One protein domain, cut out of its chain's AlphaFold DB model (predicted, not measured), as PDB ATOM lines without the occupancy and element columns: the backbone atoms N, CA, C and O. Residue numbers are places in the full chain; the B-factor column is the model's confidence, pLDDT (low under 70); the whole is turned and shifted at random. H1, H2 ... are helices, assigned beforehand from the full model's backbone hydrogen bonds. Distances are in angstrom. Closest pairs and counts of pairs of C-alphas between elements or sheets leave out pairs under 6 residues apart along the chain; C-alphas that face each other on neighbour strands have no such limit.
ATOM      1  N   ASP A 676      25.718  61.595 -20.139       39.59
ATOM      2  CA  ASP A 676      26.794  62.439 -20.672       39.59
ATOM      3  C   ASP A 676      27.271  63.553 -19.717       39.59
ATOM      4  O   ASP A 676      28.354  64.107 -19.939       39.59
ATOM      5  N   ILE A 677      26.537  63.849 -18.633       37.03
ATOM      6  CA  ILE A 677      26.954  64.819 -17.606       37.03
ATOM      7  C   ILE A 677      27.926  64.136 -16.624       37.03
ATOM      8  O   ILE A 677      27.629  63.056 -16.107       37.03
ATOM      9  N   PRO A 678      29.104  64.725 -16.328       32.50
ATOM     10  CA  PRO A 678      30.096  64.097 -15.463       32.50
ATOM     11  C   PRO A 678      29.653  64.100 -13.992       32.50
ATOM     12  O   PRO A 678      29.951  65.029 -13.241       32.50
ATOM     13  N   LEU A 679      29.014  63.006 -13.566       37.97
ATOM     14  CA  LEU A 679      28.779  62.688 -12.155       37.97
ATOM     15  C   LEU A 679      30.076  62.865 -11.348       37.97
ATOM     16  O   LEU A 679      31.123  62.286 -11.667       37.97
ATOM     17  N   GLY A 680      30.010  63.684 -10.295       37.12
ATOM     18  CA  GLY A 680      31.169  64.101  -9.507       37.12
ATOM     19  C   GLY A 680      32.034  62.917  -9.061       37.12
ATOM     20  O   GLY A 680      31.575  62.022  -8.361       37.12
ATOM     21  N   LYS A 681      33.308  62.914  -9.475       37.53
ATOM     22  CA  LYS A 681      34.316  61.851  -9.246       37.53
ATOM     23  C   LYS A 681      34.026  60.473  -9.873       37.53
ATOM     24  O   LYS A 681      34.969  59.687  -9.983       37.53
ATOM     25  N   ALA A 682      32.831  60.193 -10.393       44.56
ATOM     26  CA  ALA A 682      32.505  58.957 -11.113       44.56
ATOM     27  C   ALA A 682      33.020  58.972 -12.571       44.56
ATOM     28  O   ALA A 682      32.278  58.796 -13.534       44.56
ATOM     29  N   LYS A 683      34.340  59.125 -12.750       47.34
ATOM     30  CA  LYS A 683      35.046  59.171 -14.053       47.34
ATOM     31  C   LYS A 683      34.967  57.876 -14.900       47.34
ATOM     32  O   LYS A 683      35.743  57.729 -15.840       47.34
ATOM     33  N   ARG A 684      34.098  56.918 -14.554       52.28
ATOM     34  CA  ARG A 684      34.063  55.553 -15.114       52.28
ATOM     35  C   ARG A 684      32.782  55.174 -15.873       52.28
ATOM     36  O   ARG A 684      32.814  54.140 -16.524       52.28
ATOM     37  N   CYS A 685      31.720  55.984 -15.831       53.91
ATOM     38  CA  CYS A 685      30.393  55.575 -16.328       53.91
ATOM     39  C   CYS A 685      29.985  56.170 -17.692       53.91
ATOM     40  O   CYS A 685      28.844  56.013 -18.116       53.91
ATOM     41  N   LYS A 686      30.877  56.880 -18.401       67.19
ATOM     42  CA  LYS A 686      30.509  57.494 -19.689       67.19
ATOM     43  C   LYS A 686      30.265  56.412 -20.751       67.19
ATOM     44  O   LYS A 686      31.194  55.697 -21.133       67.19
ATOM     45  N   GLY A 687      29.025  56.338 -21.231       78.50
ATOM     46  CA  GLY A 687      28.554  55.323 -22.179       78.50
ATOM     47  C   GLY A 687      27.981  54.054 -21.539       78.50
ATOM     48  O   GLY A 687      27.756  53.090 -22.263       78.50
ATOM     49  N   ASP A 688      27.758  54.036 -20.223       87.12
ATOM     50  CA  ASP A 688      26.954  52.998 -19.573       87.12
ATOM     51  C   ASP A 688      25.449  53.279 -19.718       87.12
ATOM     52  O   ASP A 688      25.029  54.434 -19.786       87.12
ATOM     53  N   THR A 689      24.646  52.214 -19.772       93.31
ATOM     54  CA  THR A 689      23.177  52.270 -19.712       93.31
ATOM     55  C   THR A 689      22.715  52.130 -18.263       93.31
ATOM     56  O   THR A 689      23.485  51.708 -17.394       93.31
ATOM     57  N   ALA A 690      21.442  52.414 -17.975       92.75
ATOM     58  CA  ALA A 690      20.892  52.194 -16.633       92.75
ATOM     59  C   ALA A 690      21.071  50.731 -16.164       92.75
ATOM     60  O   ALA A 690      21.452  50.495 -15.016       92.75
ATOM     61  N   LEU A 691      20.892  49.756 -17.068       95.56
ATOM     62  CA  LEU A 691      21.151  48.339 -16.791       95.56
ATOM     63  C   LEU A 691      22.638  48.056 -16.552       95.56
ATOM     64  O   LEU A 691      22.961  47.363 -15.590       95.56
ATOM     65  N   SER A 692      23.554  48.567 -17.386       94.62
ATOM     66  CA  SER A 692      24.980  48.269 -17.196       94.62
ATOM     67  C   SER A 692      25.532  48.909 -15.917       94.62
ATOM     68  O   SER A 692      26.355  48.295 -15.238       94.62
ATOM     69  N   CYS A 693      25.018  50.076 -15.516       94.44
ATOM     70  CA  CYS A 693      25.231  50.634 -14.181       94.44
ATOM     71  C   CYS A 693      24.698  49.699 -13.085       94.44
ATOM     72  O   CYS A 693      25.474  49.300 -12.220       94.44
ATOM     73  N   ALA A 694      23.423  49.296 -13.145       95.00
ATOM     74  CA  ALA A 694      22.791  48.470 -12.110       95.00
ATOM     75  C   ALA A 694      23.439  47.081 -11.944       95.00
ATOM     76  O   ALA A 694      23.529  46.561 -10.832       95.00
ATOM     77  N   VAL A 695      23.936  46.496 -13.037       95.94
ATOM     78  CA  VAL A 695      24.731  45.262 -13.011       95.94
ATOM     79  C   VAL A 695      26.099  45.501 -12.361       95.94
ATOM     80  O   VAL A 695      26.508  44.715 -11.513       95.94
ATOM     81  N   LYS A 696      26.803  46.597 -12.689       94.56
ATOM     82  CA  LYS A 696      28.110  46.927 -12.080       94.56
ATOM     83  C   LYS A 696      28.036  47.261 -10.592       94.56
ATOM     84  O   LYS A 696      29.037  47.100  -9.899       94.56
ATOM     85  N   THR A 697      26.900  47.767 -10.116       93.62
ATOM     86  CA  THR A 697      26.651  48.049  -8.693       93.62
ATOM     87  C   THR A 697      25.887  46.929  -7.984       93.62
ATOM     88  O   THR A 697      25.428  47.128  -6.862       93.62
ATOM     89  N   ASP A 698      25.805  45.739  -8.594       93.44
ATOM     90  CA  ASP A 698      25.321  44.505  -7.972       93.44
ATOM     91  C   ASP A 698      23.887  44.579  -7.395       93.44
ATOM     92  O   ASP A 698      23.578  43.938  -6.388       93.44
ATOM     93  N   HIS A 699      22.981  45.316  -8.052       95.19
ATOM     94  CA  HIS A 699      21.583  45.436  -7.610       95.19
ATOM     95  C   HIS A 699      20.826  44.096  -7.601       95.19
ATOM     96  O   HIS A 699      21.235  43.097  -8.202       95.19
ATOM     97  N   SER A 700      19.684  44.083  -6.907       94.50
ATOM     98  CA  SER A 700      18.795  42.923  -6.829       94.50
ATOM     99  C   SER A 700      18.239  42.527  -8.200       94.50
ATOM    100  O   SER A 700      18.014  43.369  -9.073       94.50
ATOM    101  N   SER A 701      17.952  41.235  -8.374       94.44
ATOM    102  CA  SER A 701      17.358  40.687  -9.602       94.44
ATOM    103  C   SER A 701      16.051  41.378 -10.004       94.44
ATOM    104  O   SER A 701      15.793  41.526 -11.190       94.44
ATOM    105  N   VAL A 702      15.263  41.871  -9.043       91.38
ATOM    106  CA  VAL A 702      14.034  42.644  -9.301       91.38
ATOM    107  C   VAL A 702      14.329  43.938 -10.069       91.38
ATOM    108  O   VAL A 702      13.645  44.240 -11.042       91.38
ATOM    109  N   ILE A 703      15.376  44.676  -9.676       89.75
ATOM    110  CA  ILE A 703      15.795  45.911 -10.358       89.75
ATOM    111  C   ILE A 703      16.352  45.584 -11.750       89.75
ATOM    112  O   ILE A 703      16.044  46.285 -12.711       89.75
ATOM    113  N   ILE A 704      17.128  44.503 -11.874       96.38
ATOM    114  CA  ILE A 704      17.654  44.040 -13.167       96.38
ATOM    115  C   ILE A 704      16.519  43.663 -14.130       96.38
ATOM    116  O   ILE A 704      16.544  44.099 -15.276       96.38
ATOM    117  N   ASN A 705      15.496  42.935 -13.666       93.25
ATOM    118  CA  ASN A 705      14.326  42.574 -14.473       93.25
ATOM    119  C   ASN A 705      13.558  43.816 -14.943       93.25
ATOM    120  O   ASN A 705      13.346  43.984 -16.139       93.25
ATOM    121  N   TYR A 706      13.234  44.731 -14.025       93.50
ATOM    122  CA  TYR A 706      12.538  45.976 -14.359       93.50
ATOM    123  C   TYR A 706      13.302  46.821 -15.398       93.50
ATOM    124  O   TYR A 706      12.705  47.418 -16.293       93.50
ATOM    125  N   LEU A 707      14.637  46.860 -15.311       94.88
ATOM    126  CA  LEU A 707      15.470  47.557 -16.294       94.88
ATOM    127  C   LEU A 707      15.547  46.822 -17.641       94.88
ATOM    128  O   LEU A 707      15.610  47.493 -18.669       94.88
ATOM    129  N   LEU A 708      15.508  45.486 -17.661       94.75
ATOM    130  CA  LEU A 708      15.417  44.694 -18.896       94.75
ATOM    131  C   LEU A 708      14.096  44.953 -19.635       94.75
ATOM    132  O   LEU A 708      14.123  45.240 -20.832       94.75
ATOM    133  N   ASP A 709      12.968  44.964 -18.921       90.75
ATOM    134  CA  ASP A 709      11.655  45.289 -19.493       90.75
ATOM    135  C   ASP A 709      11.621  46.727 -20.047       90.75
ATOM    136  O   ASP A 709      11.093  46.987 -21.132       90.75
ATOM    137  N   ALA A 710      12.245  47.675 -19.337       90.69
ATOM    138  CA  ALA A 710      12.350  49.069 -19.765       90.69
ATOM    139  C   ALA A 710      13.281  49.278 -20.979       90.69
ATOM    140  O   ALA A 710      13.066  50.211 -21.754       90.69
ATOM    141  N   ILE A 711      14.293  48.425 -21.187       93.19
ATOM    142  CA  ILE A 711      15.229  48.537 -22.320       93.19
ATOM    143  C   ILE A 711      14.529  48.365 -23.669       93.19
ATOM    144  O   ILE A 711      14.889  49.049 -24.625       93.19
ATOM    145  N   LEU A 712      13.491  47.528 -23.755       81.81
ATOM    146  CA  LEU A 712      12.681  47.389 -24.973       81.81
ATOM    147  C   LEU A 712      12.008  48.705 -25.403       81.81
ATOM    148  O   LEU A 712      11.659  48.864 -26.571       81.81
ATOM    149  N   GLN A 713      11.847  49.654 -24.477       87.06
ATOM    150  CA  GLN A 713      11.221  50.956 -24.714       87.06
ATOM    151  C   GLN A 713      12.240  52.056 -25.077       87.06
ATOM    152  O   GLN A 713      11.837  53.147 -25.477       87.06
ATOM    153  N   CYS A 714      13.549  51.789 -24.967       87.56
ATOM    154  CA  CYS A 714      14.623  52.746 -25.253       87.56
ATOM    155  C   CYS A 714      15.583  52.189 -26.328       87.56
ATOM    156  O   CYS A 714      16.500  51.431 -26.001       87.56
ATOM    157  N   PRO A 715      15.416  52.560 -27.616       86.38
ATOM    158  CA  PRO A 715      16.219  52.019 -28.719       86.38
ATOM    159  C   PRO A 715      17.732  52.232 -28.562       86.38
ATOM    160  O   PRO A 715      18.530  51.408 -29.010       86.38
ATOM    161  N   GLU A 716      18.139  53.326 -27.926       86.25
ATOM    162  CA  GLU A 716      19.533  53.695 -27.678       86.25
ATOM    163  C   GLU A 716      20.174  52.810 -26.601       86.25
ATOM    164  O   GLU A 716      21.274  52.293 -26.817       86.25
ATOM    165  N   ASP A 717      19.481  52.578 -25.483       87.50
ATOM    166  CA  ASP A 717      19.940  51.648 -24.447       87.50
ATOM    167  C   ASP A 717      19.908  50.204 -24.955       87.50
ATOM    168  O   ASP A 717      20.862  49.467 -24.718       87.50
ATOM    169  N   PHE A 718      18.890  49.816 -25.732       92.38
ATOM    170  CA  PHE A 718      18.843  48.524 -26.421       92.38
ATOM    171  C   PHE A 718      20.079  48.330 -27.311       92.38
ATOM    172  O   PHE A 718      20.806  47.348 -27.167       92.38
ATOM    173  N   ARG A 719      20.391  49.296 -28.187       91.81
ATOM    174  CA  ARG A 719      21.584  49.243 -29.053       91.81
ATOM    175  C   ARG A 719      22.888  49.122 -28.261       91.81
ATOM    176  O   ARG A 719      23.750  48.361 -28.682       91.81
ATOM    177  N   ARG A 720      23.033  49.836 -27.139       89.94
ATOM    178  CA  ARG A 720      24.231  49.781 -26.272       89.94
ATOM    179  C   ARG A 720      24.337  48.478 -25.473       89.94
ATOM    180  O   ARG A 720      25.428  47.956 -25.293       89.94
ATOM    181  N   VAL A 721      23.214  47.933 -25.010       93.12
ATOM    182  CA  VAL A 721      23.144  46.632 -24.319       93.12
ATOM    183  C   VAL A 721      23.533  45.492 -25.259       93.12
ATOM    184  O   VAL A 721      24.257  44.585 -24.853       93.12
ATOM    185  N   PHE A 722      23.102  45.567 -26.520       89.94
ATOM    186  CA  PHE A 722      23.343  44.537 -27.528       89.94
ATOM    187  C   PHE A 722      24.570  44.771 -28.430       89.94
ATOM    188  O   PHE A 722      24.833  43.928 -29.295       89.94
ATOM    189  N   ASP A 723      25.344  45.844 -28.229       94.25
ATOM    190  CA  ASP A 723      26.662  45.988 -28.860       94.25
ATOM    191  C   ASP A 723      27.677  44.982 -28.274       94.25
ATOM    192  O   ASP A 723      27.441  44.366 -27.234       94.25
ATOM    193  N   GLU A 724      28.811  44.761 -28.949       94.62
ATOM    194  CA  GLU A 724      29.796  43.751 -28.520       94.62
ATOM    195  C   GLU A 724      30.348  44.004 -27.105       94.62
ATOM    196  O   GLU A 724      30.686  43.060 -26.390       94.62
ATOM    197  N   LYS A 725      30.419  45.268 -26.678       93.12
ATOM    198  CA  LYS A 725      30.948  45.681 -25.376       93.12
ATOM    199  C   LYS A 725      29.892  45.518 -24.279       93.12
ATOM    200  O   LYS A 725      30.230  45.041 -23.195       93.12
ATOM    201  N   GLY A 726      28.636  45.870 -24.563       94.00
ATOM    202  CA  GLY A 726      27.481  45.603 -23.706       94.00
ATOM    203  C   GLY A 726      27.283  44.106 -23.492       94.00
ATOM    204  O   GLY A 726      27.291  43.645 -22.351       94.00
ATOM    205  N   LYS A 727      27.247  43.328 -24.582       95.00
ATOM    206  CA  LYS A 727      27.153  41.862 -24.540       95.00
ATOM    207  C   LYS A 727      28.282  41.230 -23.742       95.00
ATOM    208  O   LYS A 727      27.994  40.423 -22.865       95.00
ATOM    209  N   ALA A 728      29.541  41.602 -23.987       94.75
ATOM    210  CA  ALA A 728      30.669  41.055 -23.233       94.75
ATOM    211  C   ALA A 728      30.521  41.316 -21.723       94.75
ATOM    212  O   ALA A 728      30.649  40.395 -20.923       94.75
ATOM    213  N   MET A 729      30.169  42.548 -21.337       94.88
ATOM    214  CA  MET A 729      29.998  42.921 -19.930       94.88
ATOM    215  C   MET A 729      28.813  42.210 -19.256       94.88
ATOM    216  O   MET A 729      28.893  41.830 -18.090       94.88
ATOM    217  N   LEU A 730      27.698  42.055 -19.971       95.88
ATOM    218  CA  LEU A 730      26.476  41.455 -19.438       95.88
ATOM    219  C   LEU A 730      26.530  39.917 -19.449       95.88
ATOM    220  O   LEU A 730      25.904  39.296 -18.595       95.88
ATOM    221  N   THR A 731      27.326  39.300 -20.330       96.25
ATOM    222  CA  THR A 731      27.554  37.840 -20.355       96.25
ATOM    223  C   THR A 731      28.220  37.353 -19.066       96.25
ATOM    224  O   THR A 731      27.784  36.356 -18.494       96.25
ATOM    225  N   ASP A 732      29.205  38.090 -18.541       93.56
ATOM    226  CA  ASP A 732      29.823  37.777 -17.242       93.56
ATOM    227  C   ASP A 732      28.799  37.843 -16.087       93.56
ATOM    228  O   ASP A 732      28.859  37.061 -15.137       93.56
ATOM    229  N   ALA A 733      27.818  38.746 -16.186       95.81
ATOM    230  CA  ALA A 733      26.753  38.921 -15.201       95.81
ATOM    231  C   ALA A 733      25.555  37.969 -15.384       95.81
ATOM    232  O   ALA A 733      24.773  37.786 -14.448       95.81
ATOM    233  N   ALA A 734      25.407  37.330 -16.547       95.62
ATOM    234  CA  ALA A 734      24.309  36.412 -16.856       95.62
ATOM    235  C   ALA A 734      24.255  35.209 -15.890       95.62
ATOM    236  O   ALA A 734      23.176  34.740 -15.536       95.62
ATOM    237  N   PHE A 735      25.410  34.779 -15.367       95.00
ATOM    238  CA  PHE A 735      25.504  33.766 -14.307       95.00
ATOM    239  C   PHE A 735      24.863  34.192 -12.976       95.00
ATOM    240  O   PHE A 735      24.433  33.337 -12.205       95.00
ATOM    241  N   LYS A 736      24.818  35.499 -12.687       95.94
ATOM    242  CA  LYS A 736      24.225  36.065 -11.466       95.94
ATOM    243  C   LYS A 736      22.743  36.411 -11.646       95.94
ATOM    244  O   LYS A 736      21.984  36.355 -10.681       95.94
ATOM    245  N   TYR A 737      22.328  36.738 -12.870       96.94
ATOM    246  CA  TYR A 737      20.968  37.167 -13.199       96.94
ATOM    247  C   TYR A 737      20.377  36.275 -14.309       96.94
ATOM    248  O   TYR A 737      20.580  36.557 -15.490       96.94
ATOM    249  N   PRO A 738      19.622  35.208 -13.973       94.25
ATOM    250  CA  PRO A 738      19.107  34.255 -14.966       94.25
ATOM    251  C   PRO A 738      18.226  34.877 -16.060       94.25
ATOM    252  O   PRO A 738      18.242  34.412 -17.194       94.25
ATOM    253  N   SER A 739      17.497  35.948 -15.742       93.44
ATOM    254  CA  SER A 739      16.717  36.755 -16.690       93.44
ATOM    255  C   SER A 739      17.590  37.429 -17.750       93.44
ATOM    256  O   SER A 739      17.270  37.387 -18.933       93.44
ATOM    257  N   LEU A 740      18.742  37.973 -17.349       95.00
ATOM    258  CA  LEU A 740      19.739  38.524 -18.269       95.00
ATOM    259  C   LEU A 740      20.277  37.434 -19.211       95.00
ATOM    260  O   LEU A 740      20.458  37.689 -20.395       95.00
ATOM    261  N   SER A 741      20.445  36.199 -18.720       92.75
ATOM    262  CA  SER A 741      20.843  35.047 -19.546       92.75
ATOM    263  C   SER A 741      19.767  34.547 -20.518       92.75
ATOM    264  O   SER A 741      20.106  33.796 -21.427       92.75
ATOM    265  N   GLN A 742      18.491  34.888 -20.316       90.31
ATOM    266  CA  GLN A 742      17.413  34.594 -21.272       90.31
ATOM    267  C   GLN A 742      17.285  35.677 -22.351       90.31
ATOM    268  O   GLN A 742      16.642  35.452 -23.373       90.31
ATOM    269  N   TYR A 743      17.861  36.855 -22.096       88.06
ATOM    270  CA  TYR A 743      17.708  38.059 -22.906       88.06
ATOM    271  C   TYR A 743      18.916  38.333 -23.825       88.06
ATOM    272  O   TYR A 743      18.766  39.037 -24.824       88.06
ATOM    273  N   LEU A 744      20.096  37.790 -23.494       88.44
ATOM    274  CA  LEU A 744      21.340  37.846 -24.283       88.44
ATOM    275  C   LEU A 744      21.451  36.717 -25.320       88.44
ATOM    276  O   LEU A 744      21.918  37.041 -26.439       88.44
TER     277      LEU A 744
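This is residues 676 to 744 of the 744 residues of an uncharacterized protein of Armadillidium vulgare (UniProt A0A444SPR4). Five short helices form a small cluster: H1 packs between H2 and H4, H5 bridges those two, H3 is at one end, and residues 679 to 684 stick out. The printed part has 69 residues with five named helices, H1 to H5 in chain order, which hold 42 of them, and no named strand; the class is all helix. The whole is compact, with a radius of gyration of the C-alphas of 11.7 A and spans of 33 by 24 by 21 A.

H1, residues 690 to 696, and H2, residues 701 to 711, form a hairpin; their closest C-alphas, Leu 691 and Leu 707, are 5.8 A apart. H3, residues 715 to 721, only just touches H1, with 3 pairs of C-alphas within 8 A, the closest Ser 692 and Val 721. H4, residues 724 to 734, touches H1 at a steep tilt of 56 degrees, closest at C-alphas 695 and 733, 7.0 A. H5, residues 738 to 743, touches H2, closest at C-alphas 705 and 739, 6.7 A. O i to N i+4 pairs are within hydrogen-bond range throughout H1, H2, H3 and H5, and 5 of 7 in H4.

H1 begins at C-alpha 690 (20.892, 52.194, -16.633); H5 ends at C-alpha 743 (17.708, 38.059, -22.906). H2 measures 15.1 A, H4 14.8 A.

The printed part has no cut, and its four links between helices are tight. Residues 676 to 686 have pLDDT under 70.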